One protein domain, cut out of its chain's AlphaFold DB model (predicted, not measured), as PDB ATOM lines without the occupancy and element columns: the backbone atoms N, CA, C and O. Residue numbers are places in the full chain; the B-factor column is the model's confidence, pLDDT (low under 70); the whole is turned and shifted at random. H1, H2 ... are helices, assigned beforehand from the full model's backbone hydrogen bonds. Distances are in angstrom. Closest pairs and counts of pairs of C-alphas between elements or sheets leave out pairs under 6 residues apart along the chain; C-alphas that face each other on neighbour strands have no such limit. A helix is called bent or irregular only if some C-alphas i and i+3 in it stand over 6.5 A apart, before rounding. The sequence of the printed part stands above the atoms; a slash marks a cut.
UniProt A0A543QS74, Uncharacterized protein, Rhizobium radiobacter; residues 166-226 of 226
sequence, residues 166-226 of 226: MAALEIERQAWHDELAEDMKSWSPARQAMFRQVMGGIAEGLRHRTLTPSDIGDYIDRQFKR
ATOM      1  N   MET A 166      12.305   4.432   9.911       91.50
ATOM      2  CA  MET A 166      13.619   4.463   9.271       91.50
ATOM      3  C   MET A 166      13.547   4.088   7.788       91.50
ATOM      4  O   MET A 166      14.240   4.699   6.973       91.50
ATOM      5  N   ALA A 167      12.705   3.120   7.415       93.69
ATOM      6  CA  ALA A 167      12.494   2.757   6.018       93.69
ATOM      7  C   ALA A 167      11.826   3.893   5.225       93.69
ATOM      8  O   ALA A 167      12.244   4.177   4.102       93.69
ATOM      9  N   ALA A 168      10.832   4.571   5.805       93.31
ATOM     10  CA  ALA A 168      10.189   5.728   5.182       93.31
ATOM     11  C   ALA A 168      11.181   6.885   4.973       93.31
ATOM     12  O   ALA A 168      11.261   7.433   3.873       93.31
ATOM     13  N   LEU A 169      11.998   7.193   5.986       91.19
ATOM     14  CA  LEU A 169      13.050   8.208   5.887       91.19
ATOM     15  C   LEU A 169      14.094   7.865   4.818       91.19
ATOM     16  O   LEU A 169      14.560   8.758   4.113       91.19
ATOM     17  N   GLU A 170      14.463   6.592   4.666       91.44
ATOM     18  CA  GLU A 170      15.420   6.187   3.629       91.44
ATOM     19  C   GLU A 170      14.817   6.318   2.218       91.44
ATOM     20  O   GLU A 170      15.523   6.714   1.292       91.44
ATOM     21  N   ILE A 171      13.508   6.077   2.048       91.44
ATOM     22  CA  ILE A 171      12.799   6.333   0.781       91.44
ATOM     23  C   ILE A 171      12.790   7.832   0.457       91.44
ATOM     24  O   ILE A 171      13.134   8.211  -0.662       91.44
ATOM     25  N   GLU A 172      12.437   8.689   1.420       89.31
ATOM     26  CA  GLU A 172      12.462  10.148   1.233       89.31
ATOM     27  C   GLU A 172      13.869  10.646   0.896       89.31
ATOM     28  O   GLU A 172      14.062  11.447  -0.019       89.31
ATOM     29  N   ARG A 173      14.874  10.122   1.600       88.25
ATOM     30  CA  ARG A 173      16.278  10.431   1.349       88.25
ATOM     31  C   ARG A 173      16.702  10.014  -0.055       88.25
ATOM     32  O   ARG A 173      17.414  10.773  -0.709       88.25
ATOM     33  N   GLN A 174      16.288   8.836  -0.518       89.31
ATOM     34  CA  GLN A 174      16.595   8.376  -1.870       89.31
ATOM     35  C   GLN A 174      15.916   9.258  -2.923       89.31
ATOM     36  O   GLN A 174      16.584   9.681  -3.861       89.31
ATOM     37  N   ALA A 175      14.643   9.614  -2.730       90.44
ATOM     38  CA  ALA A 175      13.934  10.529  -3.625       90.44
ATOM     39  C   ALA A 175      14.620  11.903  -3.703       90.44
ATOM     40  O   ALA A 175      14.788  12.447  -4.792       90.44
ATOM     41  N   TRP A 176      15.091  12.429  -2.567       88.38
ATOM     42  CA  TRP A 176      15.866  13.669  -2.526       88.38
ATOM     43  C   TRP A 176      17.202  13.557  -3.278       88.38
ATOM     44  O   TRP A 176      17.584  14.478  -3.997       88.38
ATOM     45  N   HIS A 177      17.917  12.430  -3.149       86.06
ATOM     46  CA  HIS A 177      19.147  12.191  -3.921       86.06
ATOM     47  C   HIS A 177      18.877  12.097  -5.422       86.06
ATOM     48  O   HIS A 177      19.672  12.618  -6.205       86.06
ATOM     49  N   ASP A 178      17.778  11.459  -5.819       90.06
ATOM     50  CA  ASP A 178      17.389  11.318  -7.221       90.06
ATOM     51  C   ASP A 178      17.004  12.681  -7.827       90.06
ATOM     52  O   ASP A 178      17.473  13.025  -8.912       90.06
ATOM     53  N   GLU A 179      16.237  13.504  -7.102       88.94
ATOM     54  CA  GLU A 179      15.901  14.878  -7.505       88.94
ATOM     55  C   GLU A 179      17.161  15.743  -7.646       88.94
ATOM     56  O   GLU A 179      17.380  16.371  -8.683       88.94
ATOM     57  N   LEU A 180      18.049  15.704  -6.648       87.75
ATOM     58  CA  LEU A 180      19.325  16.411  -6.703       87.75
ATOM     59  C   LEU A 180      20.178  15.950  -7.896       87.75
ATOM     60  O   LEU A 180      20.830  16.768  -8.547       87.75
ATOM     61  N   ALA A 181      20.193  14.648  -8.195       87.12
ATOM     62  CA  ALA A 181      20.935  14.102  -9.325       87.12
ATOM     63  C   ALA A 181      20.383  14.593 -10.672       87.12
ATOM     64  O   ALA A 181      21.174  14.904 -11.570       87.12
ATOM     65  N   GLU A 182      19.059  14.696 -10.818       89.69
ATOM     66  CA  GLU A 182      18.422  15.293 -11.998       89.69
ATOM     67  C   GLU A 182      18.738  16.788 -12.116       89.69
ATOM     68  O   GLU A 182      19.203  17.234 -13.171       89.69
ATOM     69  N   ASP A 183      18.608  17.551 -11.031       86.81
ATOM     70  CA  ASP A 183      18.944  18.977 -10.996       86.81
ATOM     71  C   ASP A 183      20.393  19.229 -11.411       86.81
ATOM     72  O   ASP A 183      20.679  20.117 -12.225       86.81
ATOM     73  N   MET A 184      21.319  18.404 -10.915       85.50
ATOM     74  CA  MET A 184      22.734  18.499 -11.252       85.50
ATOM     75  C   MET A 184      22.993  18.361 -12.756       85.50
ATOM     76  O   MET A 184      23.940  18.984 -13.239       85.50
ATOM     77  N   LYS A 185      22.174  17.631 -13.531       88.81
ATOM     78  CA  LYS A 185      22.349  17.522 -14.996       88.81
ATOM     79  C   LYS A 185      22.194  18.865 -15.709       88.81
ATOM     80  O   LYS A 185      22.833  19.081 -16.735       88.81
ATOM     81  N   SER A 186      21.380  19.766 -15.162       89.06
ATOM     82  CA  SER A 186      21.179  21.118 -15.703       89.06
ATOM     83  C   SER A 186      22.290  22.101 -15.311       89.06
ATOM     84  O   SER A 186      22.383  23.202 -15.856       89.06
ATOM     85  N   TRP A 187      23.146  21.731 -14.354       89.44
ATOM     86  CA  TRP A 187      24.207  22.599 -13.857       89.44
ATOM     87  C   TRP A 187      25.427  22.576 -14.773       89.44
ATOM     88  O   TRP A 187      25.793  21.548 -15.341       89.44
ATOM     89  N   SER A 188      26.127  23.709 -14.855       92.38
ATOM     90  CA  SER A 188      27.419  23.753 -15.534       92.38
ATOM     91  C   SER A 188      28.449  22.862 -14.816       92.38
ATOM     92  O   SER A 188      28.384  22.708 -13.589       92.38
ATOM     93  N   PRO A 189      29.459  22.327 -15.529       91.00
ATOM     94  CA  PRO A 189      30.508  21.508 -14.917       91.00
ATOM     95  C   PRO A 189      31.216  22.192 -13.738       91.00
ATOM     96  O   PRO A 189      31.517  21.549 -12.735       91.00
ATOM     97  N   ALA A 190      31.421  23.512 -13.815       88.50
ATOM     98  CA  ALA A 190      32.014  24.299 -12.734       88.50
ATOM     99  C   ALA A 190      31.137  24.314 -11.469       88.50
ATOM    100  O   ALA A 190      31.643  24.173 -10.357       88.50
ATOM    101  N   ARG A 191      29.812  24.419 -11.629       85.94
ATOM    102  CA  ARG A 191      28.859  24.402 -10.511       85.94
ATOM    103  C   ARG A 191      28.762  23.015  -9.868       85.94
ATOM    104  O   ARG A 191      28.729  22.920  -8.645       85.94
ATOM    105  N   GLN A 192      28.785  21.947 -10.667       86.12
ATOM    106  CA  GLN A 192      28.837  20.575 -10.146       86.12
ATOM    107  C   GLN A 192      30.129  20.305  -9.359       86.12
ATOM    108  O   GLN A 192      30.081  19.686  -8.296       86.12
ATOM    109  N   ALA A 193      31.279  20.775  -9.859       87.94
ATOM    110  CA  ALA A 193      32.567  20.624  -9.184       87.94
ATOM    111  C   ALA A 193      32.587  21.346  -7.827       87.94
ATOM    112  O   ALA A 193      32.973  20.743  -6.826       87.94
ATOM    113  N   MET A 194      32.086  22.586  -7.781       87.75
ATOM    114  CA  MET A 194      31.971  23.356  -6.540       87.75
ATOM    115  C   MET A 194      31.060  22.659  -5.520       87.75
ATOM    116  O   MET A 194      31.426  22.506  -4.359       87.75
ATOM    117  N   PHE A 195      29.901  22.159  -5.953       88.44
ATOM    118  CA  PHE A 195      28.991  21.425  -5.074       88.44
ATOM    119  C   PHE A 195      29.635  20.165  -4.478       88.44
ATOM    120  O   PHE A 195      29.589  19.962  -3.264       88.44
ATOM    121  N   ARG A 196      30.299  19.343  -5.305       88.12
ATOM    122  CA  ARG A 196      31.009  18.140  -4.831       88.12
ATOM    123  C   ARG A 196      32.122  18.482  -3.844       88.12
ATOM    124  O   ARG A 196      32.293  17.763  -2.866       88.12
ATOM    125  N   GLN A 197      32.846  19.574  -4.076       90.00
ATOM    126  CA  GLN A 197      33.892  20.049  -3.173       90.00
ATOM    127  C   GLN A 197      33.320  20.462  -1.808       90.00
ATOM    128  O   GLN A 197      33.847  20.052  -0.774       90.00
ATOM    129  N   VAL A 198      32.224  21.227  -1.793       90.00
ATOM    130  CA  VAL A 198      31.570  21.663  -0.550       90.00
ATOM    131  C   VAL A 198      31.016  20.464   0.222       90.00
ATOM    132  O   VAL A 198      31.328  20.308   1.402       90.00
ATOM    133  N   MET A 199      30.271  19.574  -0.440       89.62
ATOM    134  CA  MET A 199      29.695  18.384   0.201       89.62
ATOM    135  C   MET A 199      30.762  17.389   0.671       89.62
ATOM    136  O   MET A 199      30.634  16.828   1.759       89.62
ATOM    137  N   GLY A 200      31.838  17.204  -0.101       88.75
ATOM    138  CA  GLY A 200      32.985  16.385   0.294       88.75
ATOM    139  C   GLY A 200      33.669  16.920   1.551       88.75
ATOM    140  O   GLY A 200      33.908  16.161   2.488       88.75
ATOM    141  N   GLY A 201      33.886  18.238   1.624       88.88
ATOM    142  CA  GLY A 201      34.466  18.877   2.807       88.88
ATOM    143  C   GLY A 201      33.567  18.807   4.048       88.88
ATOM    144  O   GLY A 201      34.070  18.602   5.151       88.88
ATOM    145  N   ILE A 202      32.239  18.889   3.887       89.94
ATOM    146  CA  ILE A 202      31.287  18.653   4.989       89.94
ATOM    147  C   ILE A 202      31.383  17.202   5.476       89.94
ATOM    148  O   ILE A 202      31.481  16.962   6.680       89.94
ATOM    149  N   ALA A 203      31.384  16.228   4.561       88.19
ATOM    150  CA  ALA A 203      31.438  14.810   4.907       88.19
ATOM    151  C   ALA A 203      32.744  14.431   5.629       88.19
ATOM    152  O   ALA A 203      32.708  13.726   6.640       88.19
ATOM    153  N   GLU A 204      33.890  14.921   5.149       89.50
ATOM    154  CA  GLU A 204      35.181  14.746   5.822       89.50
ATOM    155  C   GLU A 204      35.211  15.452   7.179       89.50
ATOM    156  O   GLU A 204      35.661  14.868   8.166       89.50
ATOM    157  N   GLY A 205      34.664  16.665   7.258       87.62
ATOM    158  CA  GLY A 205      34.585  17.432   8.494       87.62
ATOM    159  C   GLY A 205      33.789  16.741   9.597       87.62
ATOM    160  O   GLY A 205      34.243  16.658  10.739       87.62
ATOM    161  N   LEU A 206      32.629  16.182   9.247       88.81
ATOM    162  CA  LEU A 206      31.810  15.396  10.169       88.81
ATOM    163  C   LEU A 206      32.509  14.085  10.557       88.81
ATOM    164  O   LEU A 206      32.534  13.721  11.733       88.81
ATOM    165  N   ARG A 207      33.131  13.389   9.594       89.12
ATOM    166  CA  ARG A 207      33.860  12.131   9.838       89.12
ATOM    167  C   ARG A 207      35.045  12.325  10.786       89.12
ATOM    168  O   ARG A 207      35.265  11.489  11.661       89.12
ATOM    169  N   HIS A 208      35.789  13.417  10.632       90.44
ATOM    170  CA  HIS A 208      36.957  13.741  11.453       90.44
ATOM    171  C   HIS A 208      36.631  14.621  12.666       90.44
ATOM    172  O   HIS A 208      37.540  14.982  13.413       90.44
ATOM    173  N   ARG A 209      35.343  14.923  12.900       85.44
ATOM    174  CA  ARG A 209      34.847  15.774  13.996       85.44
ATOM    175  C   ARG A 209      35.469  17.177  14.027       85.44
ATOM    176  O   ARG A 209      35.554  17.790  15.086       85.44
ATOM    177  N   THR A 210      35.912  17.681  12.880       87.38
ATOM    178  CA  THR A 210      36.405  19.058  12.713       87.38
ATOM    179  C   THR A 210      35.283  20.031  12.344       87.38
ATOM    180  O   THR A 210      35.482  21.241  12.408       87.38
ATOM    181  N   LEU A 211      34.105  19.502  11.998       88.19
ATOM    182  CA  LEU A 211      32.843  20.215  11.816       88.19
ATOM    183  C   LEU A 211      31.756  19.532  12.650       88.19
ATOM    184  O   LEU A 211      31.696  18.301  12.707       88.19
ATOM    185  N   THR A 212      30.884  20.321  13.276       86.94
ATOM    186  CA  THR A 212      29.660  19.825  13.920       86.94
ATOM    187  C   THR A 212      28.429  20.170  13.074       86.94
ATOM    188  O   THR A 212      28.508  21.061  12.227       86.94
ATOM    189  N   PRO A 213      27.274  19.500  13.268       85.81
ATOM    190  CA  PRO A 213      26.059  19.796  12.505       85.81
ATOM    191  C   PRO A 213      25.623  21.267  12.556       85.81
ATOM    192  O   PRO A 213      25.123  21.785  11.561       85.81
ATOM    193  N   SER A 214      25.859  21.959  13.677       86.44
ATOM    194  CA  SER A 214      25.560  23.389  13.821       86.44
ATOM    195  C   SER A 214      26.475  24.298  12.996       86.44
ATOM    196  O   SER A 214      26.070  25.403  12.655       86.44
ATOM    197  N   ASP A 215      27.670  23.833  12.623       86.75
ATOM    198  CA  ASP A 215      28.679  24.636  11.915       86.75
ATOM    199  C   ASP A 215      28.564  24.529  10.384       86.75
ATOM    200  O   ASP A 215      29.283  25.211   9.649       86.75
ATOM    201  N   ILE A 216      27.682  23.654   9.885       86.19
ATOM    202  CA  ILE A 216      27.543  23.358   8.452       86.19
ATOM    203  C   ILE A 216      27.098  24.601   7.673       86.19
ATOM    204  O   ILE A 216      27.651  24.868   6.606       86.19
ATOM    205  N   GLY A 217      26.155  25.385   8.207       84.94
ATOM    206  CA  GLY A 217      25.689  26.619   7.564       84.94
ATOM    207  C   GLY A 217      26.826  27.625   7.365       84.94
ATOM    208  O   GLY A 217      27.091  28.060   6.245       84.94
ATOM    209  N   ASP A 218      27.587  27.892   8.428       87.94
ATOM    210  CA  ASP A 218      28.739  28.799   8.391       87.94
ATOM    211  C   ASP A 218      29.873  28.287   7.495       87.94
ATOM    212  O   ASP A 218      30.657  29.072   6.953       87.94
ATOM    213  N   TYR A 219      30.029  26.967   7.379       88.06
ATOM    214  CA  TYR A 219      30.991  26.361   6.465       88.06
ATOM    215  C   TYR A 219      30.588  26.582   5.006       88.06
ATOM    216  O   TYR A 219      31.421  27.022   4.213       88.06
ATOM    217  N   ILE A 220      29.320  26.333   4.666       86.44
ATOM    218  CA  ILE A 220      28.772  26.552   3.323       86.44
ATOM    219  C   ILE A 220      28.943  28.024   2.930       86.44
ATOM    220  O   ILE A 220      29.562  28.315   1.905       86.44
ATOM    221  N   ASP A 221      28.520  28.956   3.783       85.88
ATOM    222  CA  ASP A 221      28.634  30.397   3.530       85.88
ATOM    223  C   ASP A 221      30.077  30.848   3.273       85.88
ATOM    224  O   ASP A 221      30.330  31.704   2.422       85.88
ATOM    225  N   ARG A 222      31.051  30.263   3.981       86.00
ATOM    226  CA  ARG A 222      32.477  30.558   3.783       86.00
ATOM    227  C   ARG A 222      33.013  30.065   2.442       86.00
ATOM    228  O   ARG A 222      33.903  30.714   1.895       86.00
ATOM    229  N   GLN A 223      32.501  28.952   1.918       83.62
ATOM    230  CA  GLN A 223      32.916  28.439   0.610       83.62
ATOM    231  C   GLN A 223      32.316  29.253  -0.545       83.62
ATOM    232  O   GLN A 223      32.974  29.402  -1.568       83.62
ATOM    233  N   PHE A 224      31.114  29.820  -0.380       74.81
ATOM    234  CA  PHE A 224      30.428  30.599  -1.423       74.81
ATOM    235  C   PHE A 224      30.693  32.119  -1.391       74.81
ATOM    236  O   PHE A 224      30.312  32.816  -2.326       74.81
ATOM    237  N   LYS A 225      31.349  32.651  -0.347       69.44
ATOM    238  CA  LYS A 225      31.758  34.072  -0.237       69.44
ATOM    239  C   LYS A 225      33.157  34.385  -0.805       69.44
ATOM    240  O   LYS A 225      33.660  35.486  -0.580       69.44
ATOM    241  N   ARG A 226      33.798  33.441  -1.495       48.72
ATOM    242  CA  ARG A 226      35.071  33.634  -2.212       48.72
ATOM    243  C   ARG A 226      34.834  33.686  -3.711       48.72
ATOM    244  O   ARG A 226      35.571  34.453  -4.363       48.72
TER     245      ARG A 226
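What this domain is: This is residues 166 to 226 of the 226 residues of an uncharacterized protein of Rhizobium radiobacter (UniProt A0A543QS74). What shape do these residues make? Two long helices, H1 and H2, make an open V that is joined near residues 184 to 192, and a shorter helix, H3, folds back along part of H2 as a helical hairpin. Residues 166 to 183 of H1 stick out as a free arm, and the hairpin makes the body. What is it built of, and how large is it? The printed part has 61 residues with three named helices, in the order H1, H2, H3, and no named strand, so the class is all helix. It is loose, with a radius of gyration of the C-alphas of 13.5 A, and its outline is flat, spanning 32 by 31 by 16 A.

Where its parts are: Where does the first helix run? H1 is residues 166 to 185, 28.9 A from first to last C-alpha, and C-alpha 166 is at (13.619, 4.463, 9.271). Where is the second? H2 is residues 189 to 207, 26.7 A long, and C-alpha 189 is at (30.508, 21.508, -14.917). Where is the last? H3 is residues 213 to 224, 18.2 A long, and C-alpha 224 is at (30.428, 30.599, -1.423). H3 is irregular, with C-alphas 214 and 217 at 7.0 A from each other, and its line is a rough one.

How they stand to each other: How does H1 stand to H2? They are close but not clearly touching, with one pair of C-alphas within 8 A, those of Met 184 and Gln 192, 6.5 A apart. They run opposite ways at a shallow tilt of 31 degrees. How does H3 stand to the other two? H2 touches H3 with residues 198 to 206 alone, and the closest C-alphas are those of Val 198 and Ile 220, 6.8 A apart. This hairpin runs opposite ways at a shallow tilt of 30 degrees, while H1 and H3 are apart. What do the backbone N and O atoms show? In H2 every O i to N i+4 pair is within hydrogen-bond range; in H1 it is 15 of 16 and in H3 6 of 8.

The domain as a whole: How far does it reach? The two C-alphas farthest apart, those of Ala 167 and Arg 226, are 39.1 A from each other. What stands free? Residues 166 to 183, which belong to H1, stand free, and so do residues 185 to 191, of which 189 to 191 belong to H2. Are there cuts or long links? The printed part has no cut, and the links H1 to H2 and H2 to H3 are tight, with 3 and 5 residues. Where is the confidence low? The mean pLDDT of the printed part is 87.3, and residues 225 to 226 are under 70; residue 226 is the chain's last.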